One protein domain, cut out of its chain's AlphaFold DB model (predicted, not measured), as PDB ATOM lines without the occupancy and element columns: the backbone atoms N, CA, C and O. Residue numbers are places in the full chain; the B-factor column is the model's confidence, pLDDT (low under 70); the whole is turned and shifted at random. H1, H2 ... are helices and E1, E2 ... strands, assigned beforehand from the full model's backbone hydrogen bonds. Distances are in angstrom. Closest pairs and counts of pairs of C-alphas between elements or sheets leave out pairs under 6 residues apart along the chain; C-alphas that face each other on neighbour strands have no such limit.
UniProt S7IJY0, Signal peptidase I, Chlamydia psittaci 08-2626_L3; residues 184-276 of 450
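This is residues 184 to 276 of the 450 residues of the protein "Signal peptidase I" of Chlamydia psittaci 08-2626_L3 (UniProt S7IJY0). This is a domain of little regular structure, mostly loops, built on one strongly twisted sheet of five short strands, with the E4 and E5 end of the sheet at the outside; H2 stands off from the sheet, and tiny H1 sits beyond edge strand E2. The printed part has 93 residues, 35 in named elements, mixed in class, running E1 E2 H1 E3 E4 E5 H2; the antiparallel sheet's order is E2 E1 E3 E4 E5. It is compact, radius of gyration of the C-alphas 12.3 A, spanning 35 by 31 by 22 A.

E3, residues 226 to 231, E4, 234 to 238, and E5, 244 to 246, form a meander, each antiparallel to the one before; N 236 and O 229 are 2.9 A apart, N 237 and O 245 2.9 A. E1, residues 192 to 195, neighbours E3, N 192 to O 228 2.9 A, and makes a hairpin with E2, 198 to 201, N 193 to O 200 2.8 A. H1, residues 211 to 214, only grazes the sheet; the closest C-alphas of E2 and H1, Tyr 200 and Lys 214, are 5.7 A apart. E2, H1, E3 are a split strand-helix-strand unit, E1 between its strands, crossover right-handed. H2, residues 258 to 266, is not on the sheet; its O i to N i+4 pairs are within hydrogen-bond range, and H1 is too short for one.

E3 is 16.6 A long, H2 12.1 A. C-alpha 192 begins E1 at (29.194, 114.705, 36.723); C-alpha 266 ends H2 at (33.395, 100.797, 38.783).

The farthest C-alphas, Thr 207 and Thr 250, are 35.3 A apart. The printed part has no cut; links H1 to E3 and E5 to H2 are long. Residues 206 to 210 have pLDDT under 70.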
ATOM      1  N   ARG A 184      44.417 105.041  37.597       95.50
ATOM      2  CA  ARG A 184      44.214 106.427  38.062       95.50
ATOM      3  C   ARG A 184      44.628 107.428  36.984       95.50
ATOM      4  O   ARG A 184      43.849 108.314  36.649       95.50
ATOM      5  N   ASN A 185      45.816 107.254  36.413       95.56
ATOM      6  CA  ASN A 185      46.379 108.175  35.422       95.56
ATOM      7  C   ASN A 185      45.687 108.111  34.055       95.56
ATOM      8  O   ASN A 185      45.918 108.979  33.225       95.56
ATOM      9  N   ASN A 186      44.827 107.119  33.817       94.25
ATOM     10  CA  ASN A 186      44.045 106.996  32.588       94.25
ATOM     11  C   ASN A 186      42.531 107.042  32.844       94.25
ATOM     12  O   ASN A 186      41.725 106.784  31.947       94.25
ATOM     13  N   LEU A 187      42.116 107.402  34.063       93.31
ATOM     14  CA  LEU A 187      40.710 107.450  34.430       93.31
ATOM     15  C   LEU A 187      39.973 108.466  33.551       93.31
ATOM     16  O   LEU A 187      40.360 109.629  33.439       93.31
ATOM     17  N   THR A 188      38.880 108.012  32.948       92.75
ATOM     18  CA  THR A 188      37.964 108.848  32.172       92.75
ATOM     19  C   THR A 188      36.542 108.600  32.658       92.75
ATOM     20  O   THR A 188      36.155 107.448  32.892       92.75
ATOM     21  N   THR A 189      35.769 109.669  32.830       93.25
ATOM     22  CA  THR A 189      34.366 109.628  33.264       93.25
ATOM     23  C   THR A 189      33.486 110.381  32.271       93.25
ATOM     24  O   THR A 189      33.971 111.183  31.474       93.25
ATOM     25  N   SER A 190      32.171 110.169  32.337       92.31
ATOM     26  CA  SER A 190      31.247 111.189  31.835       92.31
ATOM     27  C   SER A 190      31.306 112.434  32.728       92.31
ATOM     28  O   SER A 190      31.930 112.426  33.797       92.31
ATOM     29  N   ARG A 191      30.662 113.518  32.287       93.81
ATOM     30  CA  ARG A 191      30.456 114.688  33.142       93.81
ATOM     31  C   ARG A 191      29.582 114.320  34.331       93.81
ATOM     32  O   ARG A 191      28.570 113.633  34.182       93.81
ATOM     33  N   PHE A 192      29.946 114.845  35.487       94.88
ATOM     34  CA  PHE A 192      29.194 114.705  36.723       94.88
ATOM     35  C   PHE A 192      29.059 116.057  37.413       94.88
ATOM     36  O   PHE A 192      29.826 116.986  37.157       94.88
ATOM     37  N   VAL A 193      28.039 116.182  38.248       94.94
ATOM     38  CA  VAL A 193      27.768 117.348  39.084       94.94
ATOM     39  C   VAL A 193      28.048 116.957  40.520       94.94
ATOM     40  O   VAL A 193      27.678 115.864  40.938       94.94
ATOM     41  N   ILE A 194      28.703 117.840  41.262       95.69
ATOM     42  CA  ILE A 194      28.781 117.779  42.716       95.69
ATOM     43  C   ILE A 194      27.867 118.869  43.261       95.69
ATOM     44  O   ILE A 194      27.966 120.023  42.840       95.69
ATOM     45  N   SER A 195      26.971 118.474  44.160       93.75
ATOM     46  CA  SER A 195      26.128 119.366  44.954       93.75
ATOM     47  C   SER A 195      25.961 118.753  46.340       93.75
ATOM     48  O   SER A 195      25.713 117.549  46.455       93.75
ATOM     49  N   ASP A 196      26.153 119.566  47.379       92.38
ATOM     50  CA  ASP A 196      26.048 119.156  48.788       92.38
ATOM     51  C   ASP A 196      26.951 117.957  49.140       92.38
ATOM     52  O   ASP A 196      26.583 117.052  49.891       92.38
ATOM     53  N   GLY A 197      28.151 117.912  48.549       93.88
ATOM     54  CA  GLY A 197      29.121 116.834  48.770       93.88
ATOM     55  C   GLY A 197      28.733 115.482  48.159       93.88
ATOM     56  O   GLY A 197      29.352 114.470  48.491       93.88
ATOM     57  N   VAL A 198      27.741 115.439  47.263       95.00
ATOM     58  CA  VAL A 198      27.344 114.233  46.521       95.00
ATOM     59  C   VAL A 198      27.576 114.447  45.028       95.00
ATOM     60  O   VAL A 198      27.055 115.387  44.434       95.00
ATOM     61  N   ALA A 199      28.352 113.552  44.414       95.31
ATOM     62  CA  ALA A 199      28.624 113.532  42.984       95.31
ATOM     63  C   ALA A 199      27.625 112.631  42.245       95.31
ATOM     64  O   ALA A 199      27.486 111.463  42.599       95.31
ATOM     65  N   TYR A 200      26.989 113.112  41.183       93.81
ATOM     66  CA  TYR A 200      26.041 112.344  40.364       93.81
ATOM     67  C   TYR A 200      26.146 112.716  38.880       93.81
ATOM     68  O   TYR A 200      26.724 113.740  38.519       93.81
ATOM     69  N   LYS A 201      25.625 111.865  37.987       92.38
ATOM     70  CA  LYS A 201      25.731 112.058  36.531       92.38
ATOM     71  C   LYS A 201      25.144 113.409  36.099       92.38
ATOM     72  O   LYS A 201      24.035 113.759  36.490       92.38
ATOM     73  N   TYR A 202      25.848 114.133  35.230       90.69
ATOM     74  CA  TYR A 202      25.311 115.340  34.602       90.69
ATOM     75  C   TYR A 202      24.183 114.977  33.624       90.69
ATOM     76  O   TYR A 202      24.396 114.212  32.679       90.69
ATOM     77  N   GLN A 203      22.991 115.540  33.834       86.38
ATOM     78  CA  GLN A 203      21.793 115.265  33.039       86.38
ATOM     79  C   GLN A 203      21.128 116.576  32.575       86.38
ATOM     80  O   GLN A 203      20.210 117.067  33.226       86.38
ATOM     81  N   PRO A 204      21.560 117.161  31.441       74.44
ATOM     82  CA  PRO A 204      21.109 118.491  31.010       74.44
ATOM     83  C   PRO A 204      19.629 118.572  30.613       74.44
ATOM     84  O   PRO A 204      19.093 119.671  30.517       74.44
ATOM     85  N   PHE A 205      18.984 117.433  30.354       73.81
ATOM     86  CA  PHE A 205      17.614 117.354  29.833       73.81
ATOM     87  C   PHE A 205      16.668 116.542  30.736       73.81
ATOM     88  O   PHE A 205      15.597 116.141  30.290       73.81
ATOM     89  N   ALA A 206      17.061 116.249  31.982       69.31
ATOM     90  CA  ALA A 206      16.209 115.511  32.914       69.31
ATOM     91  C   ALA A 206      15.123 116.412  33.526       69.31
ATOM     92  O   ALA A 206      15.372 117.575  33.836       69.31
ATOM     93  N   THR A 207      13.926 115.853  33.725       64.50
ATOM     94  CA  THR A 207      12.787 116.509  34.396       64.50
ATOM     95  C   THR A 207      13.006 116.699  35.900       64.50
ATOM     96  O   THR A 207      12.549 117.699  36.445       64.50
ATOM     97  N   ASP A 208      13.720 115.776  36.550       67.81
ATOM     98  CA  ASP A 208      14.245 115.901  37.920       67.81
ATOM     99  C   ASP A 208      15.749 115.565  37.914       67.81
ATOM    100  O   ASP A 208      16.132 114.407  38.126       67.81
ATOM    101  N   PRO A 209      16.609 116.547  37.589       61.72
ATOM    102  CA  PRO A 209      18.040 116.322  37.418       61.72
ATOM    103  C   PRO A 209      18.780 116.028  38.730       61.72
ATOM    104  O   PRO A 209      19.903 115.533  38.677       61.72
ATOM    105  N   GLU A 210      18.182 116.312  39.894       67.69
ATOM    106  CA  GLU A 210      18.851 116.147  41.187       67.69
ATOM    107  C   GLU A 210      18.332 114.961  41.999       67.69
ATOM    108  O   GLU A 210      19.142 114.187  42.508       67.69
ATOM    109  N   GLY A 211      17.014 114.783  42.134       71.69
ATOM    110  CA  GLY A 211      16.446 113.808  43.071       71.69
ATOM    111  C   GLY A 211      16.786 112.366  42.700       71.69
ATOM    112  O   GLY A 211      17.391 111.631  43.485       71.69
ATOM    113  N   SER A 212      16.455 111.964  41.473       72.50
ATOM    114  CA  SER A 212      16.729 110.602  40.987       72.50
ATOM    115  C   SER A 212      18.226 110.301  40.806       72.50
ATOM    116  O   SER A 212      18.669 109.177  41.056       72.50
ATOM    117  N   ALA A 213      19.027 111.298  40.419       76.62
ATOM    118  CA  ALA A 213      20.455 111.130  40.170       76.62
ATOM    119  C   ALA A 213      21.270 111.028  41.472       76.62
ATOM    120  O   ALA A 213      22.183 110.200  41.557       76.62
ATOM    121  N   LYS A 214      20.912 111.800  42.512       85.75
ATOM    122  CA  LYS A 214      21.559 111.750  43.838       85.75
ATOM    123  C   LYS A 214      21.383 110.391  44.528       85.75
ATOM    124  O   LYS A 214      22.277 109.987  45.269       85.75
ATOM    125  N   LEU A 215      20.308 109.639  44.241       87.62
ATOM    126  CA  LEU A 215      20.071 108.296  44.808       87.62
ATOM    127  C   LEU A 215      21.230 107.323  44.538       87.62
ATOM    128  O   LEU A 215      21.559 106.491  45.384       87.62
ATOM    129  N   TYR A 216      21.858 107.447  43.369       89.62
ATOM    130  CA  TYR A 216      23.009 106.640  42.965       89.62
ATOM    131  C   TYR A 216      24.311 107.449  42.923       89.62
ATOM    132  O   TYR A 216      25.265 107.060  42.244       89.62
ATOM    133  N   GLY A 217      24.354 108.571  43.643       92.56
ATOM    134  CA  GLY A 217      25.530 109.420  43.738       92.56
ATOM    135  C   GLY A 217      26.662 108.801  44.561       92.56
ATOM    136  O   GLY A 217      26.494 107.799  45.262       92.56
ATOM    137  N   LEU A 218      27.836 109.418  44.467       94.38
ATOM    138  CA  LEU A 218      29.044 109.066  45.206       94.38
ATOM    139  C   LEU A 218      29.388 110.172  46.212       94.38
ATOM    140  O   LEU A 218      29.273 111.350  45.873       94.38
ATOM    141  N   PRO A 219      29.840 109.833  47.429       94.25
ATOM    142  CA  PRO A 219      30.211 110.834  48.421       94.25
ATOM    143  C   PRO A 219      31.546 111.502  48.058       94.25
ATOM    144  O   PRO A 219      32.580 110.844  47.956       94.25
ATOM    145  N   PHE A 220      31.528 112.826  47.923       94.62
ATOM    146  CA  PHE A 220      32.689 113.695  47.717       94.62
ATOM    147  C   PHE A 220      32.629 114.904  48.668       94.62
ATOM    148  O   PHE A 220      32.523 116.049  48.219       94.62
ATOM    149  N   PRO A 221      32.677 114.680  49.997       91.94
ATOM    150  CA  PRO A 221      32.673 115.776  50.956       91.94
ATOM    151  C   PRO A 221      33.914 116.659  50.769       91.94
ATOM    152  O   PRO A 221      35.013 116.163  50.521       91.94
ATOM    153  N   GLY A 222      33.739 117.973  50.907       90.38
ATOM    154  CA  GLY A 222      34.836 118.940  50.790       90.38
ATOM    155  C   GLY A 222      35.266 119.259  49.356       90.38
ATOM    156  O   GLY A 222      36.303 119.893  49.168       90.38
ATOM    157  N   VAL A 223      34.497 118.836  48.351       95.19
ATOM    158  CA  VAL A 223      34.640 119.319  46.974       95.19
ATOM    159  C   VAL A 223      33.591 120.388  46.713       95.19
ATOM    160  O   VAL A 223      32.417 120.169  47.000       95.19
ATOM    161  N   ASP A 224      34.014 121.520  46.153       95.25
ATOM    162  CA  ASP A 224      33.108 122.613  45.808       95.25
ATOM    163  C   ASP A 224      32.046 122.169  44.801       95.25
ATOM    164  O   ASP A 224      32.345 121.460  43.830       95.25
ATOM    165  N   ASP A 225      30.837 122.697  44.960       96.19
ATOM    166  CA  ASP A 225      29.755 122.486  44.012       96.19
ATOM    167  C   ASP A 225      30.152 122.914  42.587       96.19
ATOM    168  O   ASP A 225      30.878 123.895  42.339       96.19
ATOM    169  N   GLY A 226      29.682 122.141  41.612       95.44
ATOM    170  CA  GLY A 226      29.950 122.397  40.202       95.44
ATOM    171  C   GLY A 226      29.899 121.154  39.325       95.44
ATOM    172  O   GLY A 226      29.648 120.045  39.784       95.44
ATOM    173  N   CYS A 227      30.157 121.352  38.032       96.25
ATOM    174  CA  CYS A 227      30.268 120.273  37.057       96.25
ATOM    175  C   CYS A 227      31.741 119.946  36.789       96.25
ATOM    176  O   CYS A 227      32.555 120.851  36.592       96.25
ATOM    177  N   TYR A 228      32.068 118.659  36.764       97.12
ATOM    178  CA  TYR A 228      33.423 118.144  36.623       97.12
ATOM    179  C   TYR A 228      33.472 116.959  35.651       97.12
ATOM    180  O   TYR A 228      32.457 116.318  35.371       97.12
ATOM    181  N   GLU A 229      34.660 116.652  35.134       95.88
ATOM    182  CA  GLU A 229      34.934 115.414  34.396       95.88
ATOM    183  C   GLU A 229      36.397 114.987  34.575       95.88
ATOM    184  O   GLU A 229      37.283 115.838  34.705       95.88
ATOM    185  N   TYR A 230      36.655 113.676  34.543       95.31
ATOM    186  CA  TYR A 230      38.000 113.131  34.361       95.31
ATOM    187  C   TYR A 230      38.220 112.746  32.906       95.31
ATOM    188  O   TYR A 230      37.344 112.171  32.259       95.31
ATOM    189  N   SER A 231      39.419 113.009  32.405       92.94
ATOM    190  CA  SER A 231      39.835 112.648  31.056       92.94
ATOM    191  C   SER A 231      41.321 112.338  31.072       92.94
ATOM    192  O   SER A 231      42.129 113.229  31.340       92.94
ATOM    193  N   LYS A 232      41.661 111.073  30.798       91.44
ATOM    194  CA  LYS A 232      43.037 110.552  30.859       91.44
ATOM    195  C   LYS A 232      43.735 110.928  32.176       91.44
ATOM    196  O   LYS A 232      44.791 111.550  32.177       91.44
ATOM    197  N   GLY A 233      43.062 110.643  33.295       93.19
ATOM    198  CA  GLY A 233      43.546 110.863  34.665       93.19
ATOM    199  C   GLY A 233      43.511 112.307  35.164       93.19
ATOM    200  O   GLY A 233      43.583 112.540  36.367       93.19
ATOM    201  N   GLU A 234      43.343 113.279  34.273       96.12
ATOM    202  CA  GLU A 234      43.270 114.692  34.629       96.12
ATOM    203  C   GLU A 234      41.825 115.103  34.921       96.12
ATOM    204  O   GLU A 234      40.911 114.757  34.168       96.12
ATOM    205  N   ALA A 235      41.616 115.875  35.989       97.06
ATOM    206  CA  ALA A 235      40.302 116.392  36.357       97.06
ATOM    207  C   ALA A 235      40.109 117.839  35.886       97.06
ATOM    208  O   ALA A 235      41.018 118.674  35.960       97.06
ATOM    209  N   TYR A 236      38.895 118.151  35.442       97.94
ATOM    210  CA  TYR A 236      38.526 119.467  34.930       97.94
ATOM    211  C   TYR A 236      37.237 119.950  35.583       97.94
ATOM    212  O   TYR A 236      36.297 119.172  35.728       97.94
ATOM    213  N   LYS A 237      37.165 121.243  35.915       97.69
ATOM    214  CA  LYS A 237      35.894 121.937  36.161       97.69
ATOM    215  C   LYS A 237      35.322 122.400  34.828       97.69
ATOM    216  O   LYS A 237      36.043 122.972  34.008       97.69
ATOM    217  N   ILE A 238      34.038 122.157  34.612       96.44
ATOM    218  CA  ILE A 238      33.326 122.544  33.398       96.44
ATOM    219  C   ILE A 238      32.662 123.892  33.639       96.44
ATOM    220  O   ILE A 238      31.812 124.035  34.515       96.44
ATOM    221  N   GLY A 239      33.082 124.892  32.871       93.25
ATOM    222  CA  GLY A 239      32.485 126.220  32.891       93.25
ATOM    223  C   GLY A 239      31.539 126.459  31.719       93.25
ATOM    224  O   GLY A 239      31.089 125.543  31.028       93.25
ATOM    225  N   PHE A 240      31.257 127.739  31.487       89.50
ATOM    226  CA  PHE A 240      30.342 128.189  30.444       89.50
ATOM    227  C   PHE A 240      30.700 127.632  29.057       89.50
ATOM    228  O   PHE A 240      31.872 127.558  28.683       89.50
ATOM    229  N   GLY A 241      29.683 127.230  28.293       86.38
ATOM    230  CA  GLY A 241      29.857 126.684  26.944       86.38
ATOM    231  C   GLY A 241      30.655 125.374  26.892       86.38
ATOM    232  O   GLY A 241      31.182 125.033  25.838       86.38
ATOM    233  N   GLY A 242      30.803 124.656  28.012       89.12
ATOM    234  CA  GLY A 242      31.574 123.412  28.072       89.12
ATOM    235  C   GLY A 242      33.092 123.609  28.106       89.12
ATOM    236  O   GLY A 242      33.825 122.650  27.866       89.12
ATOM    237  N   MET A 243      33.571 124.827  28.390       91.81
ATOM    238  CA  MET A 243      35.001 125.092  28.559       91.81
ATOM    239  C   MET A 243      35.564 124.311  29.748       91.81
ATOM    240  O   MET A 243      34.979 124.304  30.833       91.81
ATOM    241  N   ARG A 244      36.718 123.674  29.542       94.81
ATOM    242  CA  ARG A 244      37.384 122.825  30.532       94.81
ATOM    243  C   ARG A 244      38.482 123.610  31.245       94.81
ATOM    244  O   ARG A 244      39.396 124.114  30.600       94.81
ATOM    245  N   TYR A 245      38.423 123.656  32.571       96.12
ATOM    246  CA  TYR A 245      39.442 124.270  33.421       96.12
ATOM    247  C   TYR A 245      40.149 123.181  34.217       96.12
ATOM    248  O   TYR A 245      39.551 122.578  35.108       96.12
ATOM    249  N   LYS A 246      41.414 122.910  33.879       97.69
ATOM    250  CA  LYS A 246      42.213 121.880  34.552       97.69
ATOM    251  C   LYS A 246      42.344 122.201  36.043       97.69
ATOM    252  O   LYS A 246      42.684 123.328  36.407       97.69
ATOM    253  N   LEU A 247      42.072 121.218  36.896       97.56
ATOM    254  CA  LEU A 247      42.188 121.370  38.343       97.56
ATOM    255  C   LEU A 247      43.656 121.330  38.782       97.56
ATOM    256  O   LEU A 247      44.500 120.675  38.171       97.56
ATOM    257  N   LYS A 248      43.974 122.056  39.858       96.88
ATOM    258  CA  LYS A 248      45.322 122.054  40.443       96.88
ATOM    259  C   LYS A 248      45.592 120.711  41.138       96.88
ATOM    260  O   LYS A 248      44.660 120.170  41.727       96.88
ATOM    261  N   PRO A 249      46.849 120.229  41.202       96.00
ATOM    262  CA  PRO A 249      47.195 118.985  41.905       96.00
ATOM    263  C   PRO A 249      46.795 118.940  43.390       96.00
ATOM    264  O   PRO A 249      46.671 117.869  43.970       96.00
ATOM    265  N   THR A 250      46.597 120.102  44.018       95.50
ATOM    266  CA  THR A 250      46.143 120.225  45.412       95.50
ATOM    267  C   THR A 250      44.629 120.087  45.585       95.50
ATOM    268  O   THR A 250      44.151 120.056  46.712       95.50
ATOM    269  N   HIS A 251      43.859 120.058  44.496       96.69
ATOM    270  CA  HIS A 251      42.407 119.924  44.555       96.69
ATOM    271  C   HIS A 251      42.021 118.504  45.019       96.69
ATOM    272  O   HIS A 251      42.652 117.552  44.558       96.69
ATOM    273  N   PRO A 252      40.969 118.305  45.838       95.69
ATOM    274  CA  PRO A 252      40.622 116.973  46.354       95.69
ATOM    275  C   PRO A 252      40.368 115.918  45.263       95.69
ATOM    276  O   PRO A 252      40.821 114.784  45.374       95.69
ATOM    277  N   LEU A 253      39.729 116.307  44.150       95.94
ATOM    278  CA  LEU A 253      39.554 115.444  42.967       95.94
ATOM    279  C   LEU A 253      40.881 115.000  42.309       95.94
ATOM    280  O   LEU A 253      40.897 114.029  41.562       95.94
ATOM    281  N   MET A 254      42.003 115.662  42.586       95.12
ATOM    282  CA  MET A 254      43.334 115.241  42.127       95.12
ATOM    283  C   MET A 254      44.066 114.355  43.149       95.12
ATOM    284  O   MET A 254      45.125 113.817  42.841       95.12
ATOM    285  N   GLN A 255      43.512 114.176  44.353       94.00
ATOM    286  CA  GLN A 255      44.130 113.462  45.478       94.00
ATOM    287  C   GLN A 255      43.329 112.217  45.885       94.00
ATOM    288  O   GLN A 255      43.222 111.878  47.062       94.00
ATOM    289  N   LEU A 256      42.749 111.530  44.899       94.19
ATOM    290  CA  LEU A 256      41.946 110.333  45.133       94.19
ATOM    291  C   LEU A 256      42.789 109.197  45.720       94.19
ATOM    292  O   LEU A 256      43.797 108.792  45.130       94.19
ATOM    293  N   ASN A 257      42.319 108.612  46.819       94.00
ATOM    294  CA  ASN A 257      42.869 107.353  47.318       94.00
ATOM    295  C   ASN A 257      42.462 106.167  46.420       94.00
ATOM    296  O   ASN A 257      41.638 106.303  45.514       94.00
ATOM    297  N   ASP A 258      43.051 104.995  46.648       94.31
ATOM    298  CA  ASP A 258      42.835 103.823  45.788       94.31
ATOM    299  C   ASP A 258      41.371 103.359  45.773       94.31
ATOM    300  O   ASP A 258      40.848 103.039  44.709       94.31
ATOM    301  N   ASN A 259      40.670 103.406  46.911       93.38
ATOM    302  CA  ASN A 259      39.253 103.034  46.972       93.38
ATOM    303  C   ASN A 259      38.382 103.993  46.153       93.38
ATOM    304  O   ASN A 259      37.510 103.547  45.417       93.38
ATOM    305  N   GLN A 260      38.654 105.299  46.213       94.62
ATOM    306  CA  GLN A 260      37.944 106.288  45.397       94.62
ATOM    307  C   GLN A 260      38.204 106.091  43.900       94.62
ATOM    308  O   GLN A 260      37.289 106.245  43.093       94.62
ATOM    309  N   VAL A 261      39.431 105.721  43.515       95.31
ATOM    310  CA  VAL A 261      39.751 105.369  42.122       95.31
ATOM    311  C   VAL A 261      38.975 104.128  41.689       95.31
ATOM    312  O   VAL A 261      38.398 104.127  40.605       95.31
ATOM    313  N   ILE A 262      38.925 103.092  42.529       95.75
ATOM    314  CA  ILE A 262      38.179 101.855  42.268       95.75
ATOM    315  C   ILE A 262      36.682 102.143  42.117       95.75
ATOM    316  O   ILE A 262      36.067 101.672  41.161       95.75
ATOM    317  N   ASP A 263      36.100 102.951  43.000       95.06
ATOM    318  CA  ASP A 263      34.684 103.314  42.942       95.06
ATOM    319  C   ASP A 263      34.356 104.139  41.691       95.06
ATOM    320  O   ASP A 263      33.379 103.841  41.004       95.06
ATOM    321  N   LEU A 264      35.197 105.116  41.325       95.00
ATOM    322  CA  LEU A 264      35.040 105.885  40.081       95.00
ATOM    323  C   LEU A 264      35.291 105.047  38.817       95.00
ATOM    324  O   LEU A 264      34.712 105.294  37.754       95.00
ATOM    325  N   PHE A 265      36.161 104.045  38.895       96.19
ATOM    326  CA  PHE A 265      36.324 103.091  37.811       96.19
ATOM    327  C   PHE A 265      35.042 102.262  37.652       96.19
ATOM    328  O   PHE A 265      34.477 102.199  36.556       96.19
ATOM    329  N   ASN A 266      34.543 101.699  38.752       96.25
ATOM    330  CA  ASN A 266      33.395 100.797  38.783       96.25
ATOM    331  C   ASN A 266      32.051 101.478  38.543       96.25
ATOM    332  O   ASN A 266      31.157 100.831  38.012       96.25
ATOM    333  N   CYS A 267      31.884 102.763  38.866       91.94
ATOM    334  CA  CYS A 267      30.662 103.497  38.520       91.94
ATOM    335  C   CYS A 267      30.478 103.635  36.995       91.94
ATOM    336  O   CYS A 267      29.387 103.962  36.513       91.94
ATOM    337  N   GLY A 268      31.545 103.345  36.237       88.81
ATOM    338  CA  GLY A 268      31.574 103.338  34.787       88.81
ATOM    339  C   GLY A 268      31.335 104.719  34.193       88.81
ATOM    340  O   GLY A 268      31.254 105.740  34.872       88.81
ATOM    341  N   VAL A 269      31.167 104.753  32.879       86.25
ATOM    342  CA  VAL A 269      30.824 105.999  32.178       86.25
ATOM    343  C   VAL A 269      29.391 106.455  32.491       86.25
ATOM    344  O   VAL A 269      29.057 107.627  32.336       86.25
ATOM    345  N   ASN A 270      28.562 105.569  33.043       87.31
ATOM    346  CA  ASN A 270      27.239 105.912  33.554       87.31
ATOM    347  C   ASN A 270      27.268 106.737  34.843       87.31
ATOM    348  O   ASN A 270      26.238 107.309  35.176       87.31
ATOM    349  N   PHE A 271      28.410 106.822  35.536       92.31
ATOM    350  CA  PHE A 271      28.569 107.579  36.778       92.31
ATOM    351  C   PHE A 271      27.457 107.272  37.796       92.31
ATOM    352  O   PHE A 271      26.725 108.152  38.244       92.31
ATOM    353  N   SER A 272      27.282 105.986  38.109       92.56
ATOM    354  CA  SER A 272      26.244 105.518  39.032       92.56
ATOM    355  C   SER A 272      26.799 104.476  39.995       92.56
ATOM    356  O   SER A 272      27.428 103.499  39.583       92.56
ATOM    357  N   SER A 273      26.532 104.654  41.291       92.94
ATOM    358  CA  SER A 273      26.925 103.707  42.339       92.94
ATOM    359  C   SER A 273      26.224 102.348  42.224       92.94
ATOM    360  O   SER A 273      26.669 101.377  42.833       92.94
ATOM    361  N   PHE A 274      25.190 102.234  41.382       91.31
ATOM    362  CA  PHE A 274      24.521 100.972  41.048       91.31
ATOM    363  C   PHE A 274      25.482  99.904  40.490       91.31
ATOM    364  O   PHE A 274      25.308  98.707  40.740       91.31
ATOM    365  N   PHE A 275      26.525 100.341  39.780       93.00
ATOM    366  CA  PHE A 275      27.546  99.464  39.203       93.00
ATOM    367  C   PHE A 275      28.672  99.107  40.187       93.00
ATOM    368  O   PHE A 275      29.451  98.192  39.915       93.00
ATOM    369  N   ILE A 276      28.758  99.778  41.345       93.38
ATOM    370  CA  ILE A 276      29.768  99.466  42.360       93.38
ATOM    371  C   ILE A 276      29.399  98.132  43.027       93.38
ATOM    372  O   ILE A 276      28.330  98.009  43.638       93.38
TER     373      ILE A 276